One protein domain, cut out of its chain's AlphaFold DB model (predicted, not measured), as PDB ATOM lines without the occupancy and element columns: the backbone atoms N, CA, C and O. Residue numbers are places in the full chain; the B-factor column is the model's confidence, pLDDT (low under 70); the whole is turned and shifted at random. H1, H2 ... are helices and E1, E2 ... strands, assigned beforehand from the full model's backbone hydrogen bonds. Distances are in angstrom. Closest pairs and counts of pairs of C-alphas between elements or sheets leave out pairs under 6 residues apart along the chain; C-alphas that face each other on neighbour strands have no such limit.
ATOM      1  N   LEU A  26     -25.239  14.513 -40.413       73.94
ATOM      2  CA  LEU A  26     -25.876  13.890 -39.267       73.94
ATOM      3  C   LEU A  26     -27.195  14.616 -38.950       73.94
ATOM      4  O   LEU A  26     -27.260  15.854 -38.965       73.94
ATOM      5  N   ASN A  27     -28.278  13.854 -38.794       71.44
ATOM      6  CA  ASN A  27     -29.617  14.421 -38.659       71.44
ATOM      7  C   ASN A  27     -29.872  14.742 -37.187       71.44
ATOM      8  O   ASN A  27     -30.003  13.836 -36.371       71.44
ATOM      9  N   ALA A  28     -30.014  16.031 -36.870       68.94
ATOM     10  CA  ALA A  28     -30.241  16.507 -35.507       68.94
ATOM     11  C   ALA A  28     -31.509  15.929 -34.838       68.94
ATOM     12  O   ALA A  28     -31.599  15.945 -33.611       68.94
ATOM     13  N   ASP A  29     -32.468  15.417 -35.616       78.75
ATOM     14  CA  ASP A  29     -33.715  14.833 -35.107       78.75
ATOM     15  C   ASP A  29     -33.599  13.332 -34.755       78.75
ATOM     16  O   ASP A  29     -34.563  12.728 -34.276       78.75
ATOM     17  N   HIS A  30     -32.440  12.706 -34.984       76.88
ATOM     18  CA  HIS A  30     -32.199  11.296 -34.679       76.88
ATOM     19  C   HIS A  30     -31.046  11.133 -33.688       76.88
ATOM     20  O   HIS A  30     -30.089  11.901 -33.687       76.88
ATOM     21  N   LYS A  31     -31.134  10.110 -32.829       80.25
ATOM     22  CA  LYS A  31     -29.976   9.685 -32.042       80.25
ATOM     23  C   LYS A  31     -28.977   8.988 -32.954       80.25
ATOM     24  O   LYS A  31     -29.362   8.293 -33.891       80.25
ATOM     25  N   GLU A  32     -27.703   9.154 -32.640       82.94
ATOM     26  CA  GLU A  32     -26.597   8.614 -33.419       82.94
ATOM     27  C   GLU A  32     -25.687   7.792 -32.514       82.94
ATOM     28  O   GLU A  32     -25.525   8.090 -31.330       82.94
ATOM     29  N   LEU A  33     -25.138   6.713 -33.071       86.88
ATOM     30  CA  LEU A  33     -24.373   5.719 -32.333       86.88
ATOM     31  C   LEU A  33     -23.220   5.213 -33.200       86.88
ATOM     32  O   LEU A  33     -23.437   4.715 -34.306       86.88
ATOM     33  N   VAL A  34     -22.003   5.281 -32.667       88.38
ATOM     34  CA  VAL A  34     -20.812   4.646 -33.232       88.38
ATOM     35  C   VAL A  34     -20.491   3.417 -32.387       88.38
ATOM     36  O   VAL A  34     -19.891   3.509 -31.317       88.38
ATOM     37  N   LEU A  35     -20.916   2.252 -32.873       88.56
ATOM     38  CA  LEU A  35     -20.709   0.971 -32.205       88.56
ATOM     39  C   LEU A  35     -19.381   0.340 -32.632       88.56
ATOM     40  O   LEU A  35     -19.195  -0.008 -33.799       88.56
ATOM     41  N   LEU A  36     -18.474   0.149 -31.675       87.50
ATOM     42  CA  LEU A  36     -17.170  -0.469 -31.892       87.50
ATOM     43  C   LEU A  36     -17.103  -1.831 -31.199       87.50
ATOM     44  O   LEU A  36     -17.080  -1.928 -29.972       87.50
ATOM     45  N   ILE A  37     -17.024  -2.892 -32.002       86.25
ATOM     46  CA  ILE A  37     -16.709  -4.243 -31.526       86.25
ATOM     47  C   ILE A  37     -15.195  -4.310 -31.358       86.25
ATOM     48  O   ILE A  37     -14.443  -4.311 -32.336       86.25
ATOM     49  N   THR A  38     -14.744  -4.305 -30.110       79.12
ATOM     50  CA  THR A  38     -13.313  -4.350 -29.797       79.12
ATOM     51  C   THR A  38     -12.730  -5.722 -30.153       79.12
ATOM     52  O   THR A  38     -13.463  -6.699 -30.263       79.12
ATOM     53  N   GLY A  39     -11.420  -5.804 -30.401       68.38
ATOM     54  CA  GLY A  39     -10.773  -7.036 -30.888       68.38
ATOM     55  C   GLY A  39     -10.255  -6.948 -32.323       68.38
ATOM     56  O   GLY A  39      -9.506  -7.822 -32.755       68.38
ATOM     57  N   ASN A  40     -10.609  -5.886 -33.051       64.38
ATOM     58  CA  ASN A  40     -10.054  -5.567 -34.365       64.38
ATOM     59  C   ASN A  40      -9.095  -4.357 -34.274       64.38
ATOM     60  O   ASN A  40      -9.243  -3.544 -33.355       64.38
ATOM     61  N   PRO A  41      -8.137  -4.224 -35.208       50.66
ATOM     62  CA  PRO A  41      -7.183  -3.125 -35.252       50.66
ATOM     63  C   PRO A  41      -7.771  -1.713 -35.133       50.66
ATOM     64  O   PRO A  41      -8.822  -1.435 -35.710       50.66
ATOM     65  N   GLY A  42      -7.053  -0.808 -34.463       58.06
ATOM     66  CA  GLY A  42      -7.219   0.647 -34.579       58.06
ATOM     67  C   GLY A  42      -7.702   1.392 -33.330       58.06
ATOM     68  O   GLY A  42      -7.405   2.575 -33.206       58.06
ATOM     69  N   LEU A  43      -8.391   0.730 -32.391       67.81
ATOM     70  CA  LEU A  43      -8.836   1.349 -31.122       67.81
ATOM     71  C   LEU A  43      -8.131   0.764 -29.887       67.81
ATOM     72  O   LEU A  43      -8.025   1.406 -28.845       67.81
ATOM     73  N   ALA A  44      -7.664  -0.477 -29.982       72.06
ATOM     74  CA  ALA A  44      -7.039  -1.160 -28.864       72.06
ATOM     75  C   ALA A  44      -5.579  -0.729 -28.711       72.06
ATOM     76  O   ALA A  44      -4.680  -1.264 -29.362       72.06
ATOM     77  N   GLU A  45      -5.342   0.219 -27.809       84.25
ATOM     78  CA  GLU A  45      -3.995   0.514 -27.335       84.25
ATOM     79  C   GLU A  45      -3.330  -0.730 -26.730       84.25
ATOM     80  O   GLU A  45      -3.990  -1.681 -26.302       84.25
ATOM     81  N   ARG A  46      -1.994  -0.726 -26.687       90.06
ATOM     82  CA  ARG A  46      -1.196  -1.793 -26.066       90.06
ATOM     83  C   ARG A  46      -1.482  -3.196 -26.620       90.06
ATOM     84  O   ARG A  46      -1.120  -4.180 -25.980       90.06
ATOM     85  N   MET A  47      -2.026  -3.338 -27.836       91.00
ATOM     86  CA  MET A  47      -2.370  -4.653 -28.401       91.00
ATOM     87  C   MET A  47      -1.181  -5.629 -28.408       91.00
ATOM     88  O   MET A  47      -1.366  -6.821 -28.176       91.00
ATOM     89  N   ASP A 130      -5.570   7.332 -28.531       87.56
ATOM     90  CA  ASP A 130      -5.862   8.712 -28.931       87.56
ATOM     91  C   ASP A 130      -6.986   9.289 -28.052       87.56
ATOM     92  O   ASP A 130      -8.148   9.391 -28.452       87.56
ATOM     93  N   ASP A 131      -6.616   9.627 -26.815       88.50
ATOM     94  CA  ASP A 131      -7.494  10.138 -25.757       88.50
ATOM     95  C   ASP A 131      -8.334  11.335 -26.227       88.50
ATOM     96  O   ASP A 131      -9.516  11.434 -25.897       88.50
ATOM     97  N   LYS A 132      -7.758  12.207 -27.065       89.50
ATOM     98  CA  LYS A 132      -8.459  13.379 -27.586       89.50
ATOM     99  C   LYS A 132      -9.605  12.975 -28.509       89.50
ATOM    100  O   LYS A 132     -10.738  13.372 -28.260       89.50
ATOM    101  N   SER A 133      -9.326  12.189 -29.552       88.12
ATOM    102  CA  SER A 133     -10.359  11.768 -30.511       88.12
ATOM    103  C   SER A 133     -11.459  10.953 -29.830       88.12
ATOM    104  O   SER A 133     -12.636  11.079 -30.161       88.12
ATOM    105  N   VAL A 134     -11.075  10.142 -28.844       88.19
ATOM    106  CA  VAL A 134     -11.993   9.337 -28.041       88.19
ATOM    107  C   VAL A 134     -12.915  10.214 -27.185       88.19
ATOM    108  O   VAL A 134     -14.123   9.983 -27.162       88.19
ATOM    109  N   ARG A 135     -12.389  11.263 -26.541       89.38
ATOM    110  CA  ARG A 135     -13.201  12.229 -25.781       89.38
ATOM    111  C   ARG A 135     -14.102  13.070 -26.671       89.38
ATOM    112  O   ARG A 135     -15.280  13.226 -26.354       89.38
ATOM    113  N   ASP A 136     -13.572  13.566 -27.786       90.19
ATOM    114  CA  ASP A 136     -14.313  14.396 -28.742       90.19
ATOM    115  C   ASP A 136     -15.525  13.641 -29.333       90.19
ATOM    116  O   ASP A 136     -16.522  14.263 -29.693       90.19
ATOM    117  N   ALA A 137     -15.465  12.304 -29.395       88.88
ATOM    118  CA  ALA A 137     -16.544  11.439 -29.878       88.88
ATOM    119  C   ALA A 137     -17.313  10.694 -28.764       88.88
ATOM    120  O   ALA A 137     -18.150   9.841 -29.068       88.88
ATOM    121  N   SER A 138     -17.053  10.988 -27.488       90.56
ATOM    122  CA  SER A 138     -17.559  10.212 -26.340       90.56
ATOM    123  C   SER A 138     -19.083  10.045 -26.311       90.56
ATOM    124  O   SER A 138     -19.563   8.946 -26.036       90.56
ATOM    125  N   ASP A 139     -19.838  11.083 -26.680       88.56
ATOM    126  CA  ASP A 139     -21.308  11.060 -26.710       88.56
ATOM    127  C   ASP A 139     -21.888  10.060 -27.731       88.56
ATOM    128  O   ASP A 139     -23.017   9.586 -27.573       88.56
ATOM    129  N   LEU A 140     -21.114   9.729 -28.771       88.56
ATOM    130  CA  LEU A 140     -21.504   8.818 -29.850       88.56
ATOM    131  C   LEU A 140     -20.958   7.403 -29.645       88.56
ATOM    132  O   LEU A 140     -21.529   6.442 -30.163       88.56
ATOM    133  N   LEU A 141     -19.833   7.267 -28.942       90.44
ATOM    134  CA  LEU A 141     -19.097   6.014 -28.856       90.44
ATOM    135  C   LEU A 141     -19.777   5.001 -27.935       90.44
ATOM    136  O   LEU A 141     -20.108   5.271 -26.779       90.44
ATOM    137  N   PHE A 142     -19.895   3.782 -28.451       90.81
ATOM    138  CA  PHE A 142     -20.287   2.612 -27.686       90.81
ATOM    139  C   PHE A 142     -19.292   1.484 -27.923       90.81
ATOM    140  O   PHE A 142     -19.165   0.967 -29.035       90.81
ATOM    141  N   LEU A 143     -18.583   1.088 -26.870       90.38
ATOM    142  CA  LEU A 143     -17.528   0.084 -26.935       90.38
ATOM    143  C   LEU A 143     -18.035  -1.264 -26.429       90.38
ATOM    144  O   LEU A 143     -18.487  -1.390 -25.290       90.38
ATOM    145  N   TYR A 144     -17.922  -2.288 -27.270       90.69
ATOM    146  CA  TYR A 144     -18.356  -3.644 -26.961       90.69
ATOM    147  C   TYR A 144     -17.153  -4.586 -26.812       90.69
ATOM    148  O   TYR A 144     -16.424  -4.855 -27.772       90.69
ATOM    149  N   TYR A 145     -16.928  -5.061 -25.586       90.44
ATOM    150  CA  TYR A 145     -15.784  -5.882 -25.182       90.44
ATOM    151  C   TYR A 145     -16.152  -7.346 -24.976       90.44
ATOM    152  O   TYR A 145     -17.217  -7.660 -24.459       90.44
ATOM    153  N   GLY A 146     -15.224  -8.246 -25.297       89.62
ATOM    154  CA  GLY A 146     -15.367  -9.679 -25.053       89.62
ATOM    155  C   GLY A 146     -14.614 -10.153 -23.814       89.62
ATOM    156  O   GLY A 146     -13.457  -9.800 -23.605       89.62
ATOM    157  N   THR A 147     -15.226 -11.033 -23.020       89.38
ATOM    158  CA  THR A 147     -14.541 -11.705 -21.894       89.38
ATOM    159  C   THR A 147     -13.418 -12.648 -22.331       89.38
ATOM    160  O   THR A 147     -12.499 -12.913 -21.556       89.38
ATOM    161  N   THR A 148     -13.477 -13.152 -23.564       88.12
ATOM    162  CA  THR A 148     -12.541 -14.139 -24.121       88.12
ATOM    163  C   THR A 148     -11.613 -13.563 -25.191       88.12
ATOM    164  O   THR A 148     -10.934 -14.327 -25.881       88.12
ATOM    165  N   ASP A 149     -11.566 -12.237 -25.357       87.81
ATOM    166  CA  ASP A 149     -10.740 -11.611 -26.387       87.81
ATOM    167  C   ASP A 149      -9.252 -11.608 -25.993       87.81
ATOM    168  O   ASP A 149      -8.829 -11.011 -25.002       87.81
ATOM    169  N   GLY A 150      -8.437 -12.322 -26.774       89.44
ATOM    170  CA  GLY A 150      -6.997 -12.424 -26.541       89.44
ATOM    171  C   GLY A 150      -6.176 -11.246 -27.079       89.44
ATOM    172  O   GLY A 150      -4.977 -11.199 -26.804       89.44
ATOM    173  N   TRP A 151      -6.780 -10.337 -27.846       90.62
ATOM    174  CA  TRP A 151      -6.169  -9.114 -28.384       90.62
ATOM    175  C   TRP A 151      -6.471  -7.893 -27.516       90.62
ATOM    176  O   TRP A 151      -5.618  -7.019 -27.375       90.62
ATOM    177  N   VAL A 152      -7.655  -7.862 -26.899       90.81
ATOM    178  CA  VAL A 152      -8.127  -6.771 -26.033       90.81
ATOM    179  C   VAL A 152      -8.593  -7.353 -24.698       90.81
ATOM    180  O   VAL A 152      -9.779  -7.617 -24.508       90.81
ATOM    181  N   PRO A 153      -7.670  -7.597 -23.749       90.81
ATOM    182  CA  PRO A 153      -8.015  -8.190 -22.466       90.81
ATOM    183  C   PRO A 153      -8.998  -7.324 -21.676       90.81
ATOM    184  O   PRO A 153      -8.974  -6.098 -21.765       90.81
ATOM    185  N   LEU A 154      -9.771  -7.948 -20.784       90.81
ATOM    186  CA  LEU A 154     -10.750  -7.258 -19.931       90.81
ATOM    187  C   LEU A 154     -10.146  -6.121 -19.082       90.81
ATOM    188  O   LEU A 154     -10.859  -5.214 -18.665       90.81
ATOM    189  N   GLN A 155      -8.834  -6.141 -18.828       91.06
ATOM    190  CA  GLN A 155      -8.157  -5.023 -18.173       91.06
ATOM    191  C   GLN A 155      -8.285  -3.720 -18.978       91.06
ATOM    192  O   GLN A 155      -8.467  -2.674 -18.374       91.06
ATOM    193  N   TYR A 156      -8.269  -3.772 -20.312       91.31
ATOM    194  CA  TYR A 156      -8.368  -2.571 -21.149       91.31
ATOM    195  C   TYR A 156      -9.763  -1.954 -21.070       91.31
ATOM    196  O   TYR A 156      -9.893  -0.736 -21.049       91.31
ATOM    197  N   TRP A 157     -10.802  -2.782 -20.935       91.19
ATOM    198  CA  TRP A 157     -12.143  -2.300 -20.604       91.19
ATOM    199  C   TRP A 157     -12.179  -1.604 -19.238       91.19
ATOM    200  O   TRP A 157     -12.761  -0.531 -19.122       91.19
ATOM    201  N   LYS A 158     -11.545  -2.183 -18.207       92.25
ATOM    202  CA  LYS A 158     -11.490  -1.559 -16.872       92.25
ATOM    203  C   LYS A 158     -10.785  -0.210 -16.918       92.25
ATOM    204  O   LYS A 158     -11.288   0.741 -16.332       92.25
ATOM    205  N   ASP A 159      -9.655  -0.140 -17.615       92.06
ATOM    206  CA  ASP A 159      -8.883   1.090 -17.778       92.06
ATOM    207  C   ASP A 159      -9.717   2.146 -18.525       92.06
ATOM    208  O   ASP A 159      -9.805   3.285 -18.075       92.06
ATOM    209  N   MET A 160     -10.411   1.757 -19.602       90.88
ATOM    210  CA  MET A 160     -11.311   2.640 -20.352       90.88
ATOM    211  C   MET A 160     -12.459   3.160 -19.479       90.88
ATOM    212  O   MET A 160     -12.671   4.364 -19.398       90.88
ATOM    213  N   ALA A 161     -13.153   2.278 -18.757       91.38
ATOM    214  CA  ALA A 161     -14.261   2.659 -17.883       91.38
ATOM    215  C   ALA A 161     -13.822   3.549 -16.703       91.38
ATOM    216  O   ALA A 161     -14.623   4.325 -16.185       91.38
ATOM    217  N   GLN A 162     -12.566   3.433 -16.257       92.50
ATOM    218  CA  GLN A 162     -12.000   4.268 -15.191       92.50
ATOM    219  C   GLN A 162     -11.529   5.634 -15.698       92.50
ATOM    220  O   GLN A 162     -11.767   6.640 -15.032       92.50
ATOM    221  N   ASN A 163     -10.857   5.670 -16.850       91.12
ATOM    222  CA  ASN A 163     -10.235   6.882 -17.390       91.12
ATOM    223  C   ASN A 163     -11.201   7.729 -18.231       91.12
ATOM    224  O   ASN A 163     -10.990   8.935 -18.361       91.12
ATOM    225  N   HIS A 164     -12.249   7.101 -18.768       91.06
ATOM    226  CA  HIS A 164     -13.266   7.703 -19.628       91.06
ATOM    227  C   HIS A 164     -14.682   7.281 -19.202       91.06
ATOM    228  O   HIS A 164     -15.375   6.574 -19.941       91.06
ATOM    229  N   PRO A 165     -15.132   7.668 -17.993       91.81
ATOM    230  CA  PRO A 165     -16.453   7.299 -17.483       91.81
ATOM    231  C   PRO A 165     -17.617   7.825 -18.342       91.81
ATOM    232  O   PRO A 165     -18.738   7.336 -18.214       91.81
ATOM    233  N   GLU A 166     -17.366   8.815 -19.200       91.56
ATOM    234  CA  GLU A 166     -18.313   9.346 -20.180       91.56
ATOM    235  C   GLU A 166     -18.630   8.368 -21.326       91.56
ATOM    236  O   GLU A 166     -19.694   8.467 -21.935       91.56
ATOM    237  N   ILE A 167     -17.751   7.399 -21.603       89.69
ATOM    238  CA  ILE A 167     -17.903   6.475 -22.732       89.69
ATOM    239  C   ILE A 167     -18.722   5.261 -22.320       89.69
ATOM    240  O   ILE A 167     -18.400   4.540 -21.370       89.69
ATOM    241  N   LYS A 168     -19.751   4.956 -23.111       90.06
ATOM    242  CA  LYS A 168     -20.556   3.751 -22.910       90.06
ATOM    243  C   LYS A 168     -19.738   2.516 -23.270       90.06
ATOM    244  O   LYS A 168     -19.366   2.314 -24.423       90.06
ATOM    245  N   CYS A 169     -19.487   1.670 -22.278       89.12
ATOM    246  CA  CYS A 169     -18.749   0.424 -22.448       89.12
ATOM    247  C   CYS A 169     -19.577  -0.759 -21.937       89.12
ATOM    248  O   CYS A 169     -20.059  -0.730 -20.805       89.12
ATOM    249  N   MET A 170     -19.675  -1.830 -22.724       89.31
ATOM    250  CA  MET A 170     -20.343  -3.075 -22.336       89.31
ATOM    251  C   MET A 170     -19.415  -4.273 -22.508       89.31
ATOM    252  O   MET A 170     -18.583  -4.305 -23.414       89.31
ATOM    253  N   VAL A 171     -19.583  -5.275 -21.646       90.38
ATOM    254  CA  VAL A 171     -18.830  -6.529 -21.687       90.38
ATOM    255  C   VAL A 171     -19.765  -7.686 -22.021       90.38
ATOM    256  O   VAL A 171     -20.810  -7.865 -21.403       90.38
ATOM    257  N   CYS A 172     -19.365  -8.501 -22.987       88.44
ATOM    258  CA  CYS A 172     -20.020  -9.738 -23.353       88.44
ATOM    259  C   CYS A 172     -19.517 -10.914 -22.514       88.44
ATOM    260  O   CYS A 172     -18.368 -11.353 -22.641       88.44
ATOM    261  N   GLU A 173     -20.415 -11.492 -21.724       87.06
ATOM    262  CA  GLU A 173     -20.142 -12.673 -20.896       87.06
ATOM    263  C   GLU A 173     -20.437 -14.005 -21.608       87.06
ATOM    264  O   GLU A 173     -20.136 -15.073 -21.083       87.06
ATOM    265  N   LYS A 174     -20.988 -13.966 -22.829       85.19
ATOM    266  CA  LYS A 174     -21.423 -15.163 -23.576       85.19
ATOM    267  C   LYS A 174     -20.272 -15.991 -24.169       85.19
ATOM    268  O   LYS A 174     -20.515 -17.044 -24.747       85.19
ATOM    269  N   GLY A 175     -19.024 -15.528 -24.050       83.69
ATOM    270  CA  GLY A 175     -17.848 -16.225 -24.586       83.69
ATOM    271  C   GLY A 175     -17.801 -16.298 -26.118       83.69
ATOM    272  O   GLY A 175     -17.201 -17.220 -26.670       83.69
ATOM    273  N   ILE A 176     -18.451 -15.353 -26.802       85.50
ATOM    274  CA  ILE A 176     -18.411 -15.231 -28.263       85.50
ATOM    275  C   ILE A 176     -17.128 -14.519 -28.713       85.50
ATOM    276  O   ILE A 176     -16.600 -13.643 -28.024       85.50
ATOM    277  N   ASP A 177     -16.631 -14.880 -29.894       81.75
ATOM    278  CA  ASP A 177     -15.472 -14.223 -30.501       81.75
ATOM    279  C   ASP A 177     -15.820 -12.770 -30.872       81.75
ATOM    280  O   ASP A 177     -16.829 -12.538 -31.538       81.75
ATOM    281  N   HIS A 178     -14.983 -11.808 -30.475       79.69
ATOM    282  CA  HIS A 178     -15.141 -10.389 -30.840       79.69
ATOM    283  C   HIS A 178     -14.168  -9.976 -31.955       79.69
ATOM    284  O   HIS A 178     -14.534  -9.231 -32.861       79.69
ATOM    285  N   ALA A 179     -12.978 -10.578 -31.994       76.12
ATOM    286  CA  ALA A 179     -12.109 -10.540 -33.163       76.12
ATOM    287  C   ALA A 179     -12.630 -11.455 -34.291       76.12
ATOM    288  O   ALA A 179     -12.834 -12.656 -34.094       76.12
ATOM    289  N   PHE A 180     -12.791 -10.901 -35.499       77.25
ATOM    290  CA  PHE A 180     -13.182 -11.572 -36.757       77.25
ATOM    291  C   PHE A 180     -14.563 -12.265 -36.798       77.25
ATOM    292  O   PHE A 180     -15.102 -12.442 -37.889       77.25
ATOM    293  N   VAL A 181     -15.130 -12.668 -35.654       83.12
ATOM    294  CA  VAL A 181     -16.490 -13.221 -35.478       83.12
ATOM    295  C   VAL A 181     -16.822 -14.359 -36.465       83.12
ATOM    296  O   VAL A 181     -17.894 -14.432 -37.063       83.12
ATOM    297  N   LEU A 182     -15.884 -15.290 -36.670       83.38
ATOM    298  CA  LEU A 182     -16.022 -16.318 -37.716       83.38
ATOM    299  C   LEU A 182     -17.060 -17.407 -37.392       83.38
ATOM    300  O   LEU A 182     -17.561 -18.056 -38.314       83.38
ATOM    301  N   ARG A 183     -17.356 -17.639 -36.109       85.56
ATOM    302  CA  ARG A 183     -18.239 -18.725 -35.636       85.56
ATOM    303  C   ARG A 183     -19.626 -18.261 -35.207       85.56
ATOM    304  O   ARG A 183     -20.584 -18.996 -35.405       85.56
ATOM    305  N   TYR A 184     -19.712 -17.063 -34.639       86.50
ATOM    306  CA  TYR A 184     -20.904 -16.543 -33.966       86.50
ATOM    307  C   TYR A 184     -21.483 -15.328 -34.698       86.50
ATOM    308  O   TYR A 184     -22.002 -14.418 -34.072       86.50
ATOM    309  N   ASN A 185     -21.358 -15.271 -36.025       87.56
ATOM    310  CA  ASN A 185     -21.757 -14.098 -36.808       87.56
ATOM    311  C   ASN A 185     -23.249 -13.748 -36.664       87.56
ATOM    312  O   ASN A 185     -23.567 -12.576 -36.510       87.56
ATOM    313  N   ASN A 186     -24.143 -14.741 -36.681       89.06
ATOM    314  CA  ASN A 186     -25.578 -14.510 -36.499       89.06
ATOM    315  C   ASN A 186     -25.891 -14.052 -35.069       89.06
ATOM    316  O   ASN A 186     -26.576 -13.061 -34.888       89.06
ATOM    317  N   GLU A 187     -25.323 -14.720 -34.063       90.44
ATOM    318  CA  GLU A 187     -25.535 -14.355 -32.657       90.44
ATOM    319  C   GLU A 187     -24.985 -12.957 -32.339       90.44
ATOM    320  O   GLU A 187     -25.628 -12.180 -31.640       90.44
ATOM    321  N   MET A 188     -23.819 -12.607 -32.892       89.44
ATOM    322  CA  MET A 188     -23.282 -11.252 -32.814       89.44
ATOM    323  C   MET A 188     -24.228 -10.260 -33.497       89.44
ATOM    324  O   MET A 188     -24.513  -9.223 -32.921       89.44
ATOM    325  N   ALA A 189     -24.758 -10.570 -34.684       90.50
ATOM    326  CA  ALA A 189     -25.709  -9.691 -35.364       90.50
ATOM    327  C   ALA A 189     -26.985  -9.452 -34.537       90.50
ATOM    328  O   ALA A 189     -27.426  -8.308 -34.444       90.50
ATOM    329  N   ASP A 190     -27.525 -10.493 -33.895       91.38
ATOM    330  CA  ASP A 190     -28.689 -10.381 -33.009       91.38
ATOM    331  C   ASP A 190     -28.374  -9.479 -31.802       91.38
ATOM    332  O   ASP A 190     -29.111  -8.538 -31.523       91.38
ATOM    333  N   ILE A 191     -27.221  -9.684 -31.149       88.88
ATOM    334  CA  ILE A 191     -26.795  -8.852 -30.010       88.88
ATOM    335  C   ILE A 191     -26.618  -7.387 -30.413       88.88
ATOM    336  O   ILE A 191     -27.050  -6.493 -29.688       88.88
ATOM    337  N   LEU A 192     -25.970  -7.122 -31.551       88.81
ATOM    338  CA  LEU A 192     -25.774  -5.752 -32.025       88.81
ATOM    339  C   LEU A 192     -27.115  -5.112 -32.403       88.81
ATOM    340  O   LEU A 192     -27.302  -3.930 -32.144       88.81
ATOM    341  N   SER A 193     -28.049  -5.876 -32.979       91.25
ATOM    342  CA  SER A 193     -29.404  -5.399 -33.276       91.25
ATOM    343  C   SER A 193     -30.138  -4.982 -32.002       91.25
ATOM    344  O   SER A 193     -30.688  -3.882 -31.959       91.25
ATOM    345  N   ASP A 194     -30.112  -5.817 -30.962       89.94
ATOM    346  CA  ASP A 194     -30.741  -5.510 -29.673       89.94
ATOM    347  C   ASP A 194     -30.109  -4.264 -29.028       89.94
ATOM    348  O   ASP A 194     -30.815  -3.357 -28.591       89.94
ATOM    349  N   LEU A 195     -28.776  -4.166 -29.059       87.25
ATOM    350  CA  LEU A 195     -28.015  -3.029 -28.529       87.25
ATOM    351  C   LEU A 195     -28.365  -1.723 -29.249       87.25
ATOM    352  O   LEU A 195     -28.569  -0.688 -28.615       87.25
ATOM    353  N   ILE A 196     -28.460  -1.770 -30.578       88.12
ATOM    354  CA  ILE A 196     -28.861  -0.620 -31.390       88.12
ATOM    355  C   ILE A 196     -30.293  -0.196 -31.034       88.12
ATOM    356  O   ILE A 196     -30.534   0.996 -30.875       88.12
ATOM    357  N   GLN A 197     -31.225  -1.140 -30.867       88.25
ATOM    358  CA  GLN A 197     -32.615  -0.836 -30.494       88.25
ATOM    359  C   GLN A 197     -32.756  -0.278 -29.070       88.25
ATOM    360  O   GLN A 197     -33.664   0.506 -28.814       88.25
ATOM    361  N   GLU A 198     -31.889  -0.678 -28.140       86.31
ATOM    362  CA  GLU A 198     -31.908  -0.177 -26.762       86.31
ATOM    363  C   GLU A 198     -31.336   1.248 -26.648       86.31
ATOM    364  O   GLU A 198     -31.768   2.037 -25.801       86.31
ATOM    365  N   HIS A 199     -30.361   1.592 -27.495       80.00
ATOM    366  CA  HIS A 199     -29.603   2.840 -27.378       80.00
ATOM    367  C   HIS A 199     -29.953   3.927 -28.408       80.00
ATOM    368  O   HIS A 199     -29.544   5.077 -28.201       80.00
ATOM    369  N   LEU A 200     -30.746   3.616 -29.440       75.94
ATOM    370  CA  LEU A 200     -31.383   4.589 -30.342       75.94
ATOM    371  C   LEU A 200     -32.831   4.861 -29.916       75.94
ATOM    372  O   LEU A 200     -33.121   6.031 -29.555       75.94
TER     373      LEU A 200
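This is residues 26 to 47 and 130 to 200 of the 200 residues of the protein "Lipid droplet-associated hydrolase" of Coptotermes formosanus (UniProt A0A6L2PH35). A small parallel sheet of three strands forms the middle layer between two helices, H2 over one face and the longer H3 over the other. The short H1 lies off the sheet, near the end where E2 begins. The printed part has 93 residues, with three named strands and three named helices in the order E1, H1, E2, H2, E3, H3; the sheet's order is E1, E2, E3. The class is mixed, helices and strands, with under half of the printed residues in named elements. The whole is compact, with a radius of gyration of the C-alphas of 13.4 A and spans of 37 by 29 by 19 A.

E1, residues 34 to 37, is an edge strand and the parallel neighbour of E2, residues 141 to 146, at 13 degrees; N 36 and O 142 are 2.8 A apart, within hydrogen-bond range. H1, residues 131 to 136, is not on the sheet; its closest C-alpha to E2 is that of Val 134, 7.9 A from that of Leu 141. E3, residues 168 to 172, is the other edge strand, parallel to E2 at 20 degrees, with N 172 and O 145 2.7 A apart, within hydrogen-bond range. H2, residues 154 to 163, is on the sheet at a height of 9.7 A; it lies over E3 and only just not over E2, on which 2 of its 10 C-alphas fall. On the local plane its line and that of E3 stand at 16 degrees, along the strands; the closest C-alphas of the two are those of Ala 161 and Cys 169, 6.8 A apart. E2, H2 and E3 form a strand-helix-strand unit, two parallel neighbour strands with a helix between, and its crossover is right-handed. H3, residues 185 to 199, is on the opposite face from H2, which gives three layers, helices on both faces of a sheet. H3 lies over E1 and E2 at a height of 9.7 A, slantwise to the strands, at 38 degrees to E2 on the local plane. H2 and H3 are apart. In H1, H2 and H3 every O i to N i+4 pair is within hydrogen-bond range.

E1 begins at C-alpha 34 (-20.812, 4.646, -33.232) and is 9.9 A long. H1 measures 8.6 A, E2 16.6 A, H2 14.4 A and E3 13.5 A from first to last C-alpha. H3, 20.9 A long, ends at C-alpha 199 (-29.603, 2.840, -27.378).

The two C-alphas farthest apart are those of Asp 29 and Gly 150, 39.1 A. Residues 48 to 129 are not printed, and C-alphas 47 and 130 are 13.8 A apart across the cut. The link from E3 to H3, residues 173 to 184, is long. The mean pLDDT of the printed part is 85.7; residues 28 and 39 to 43 are under 70.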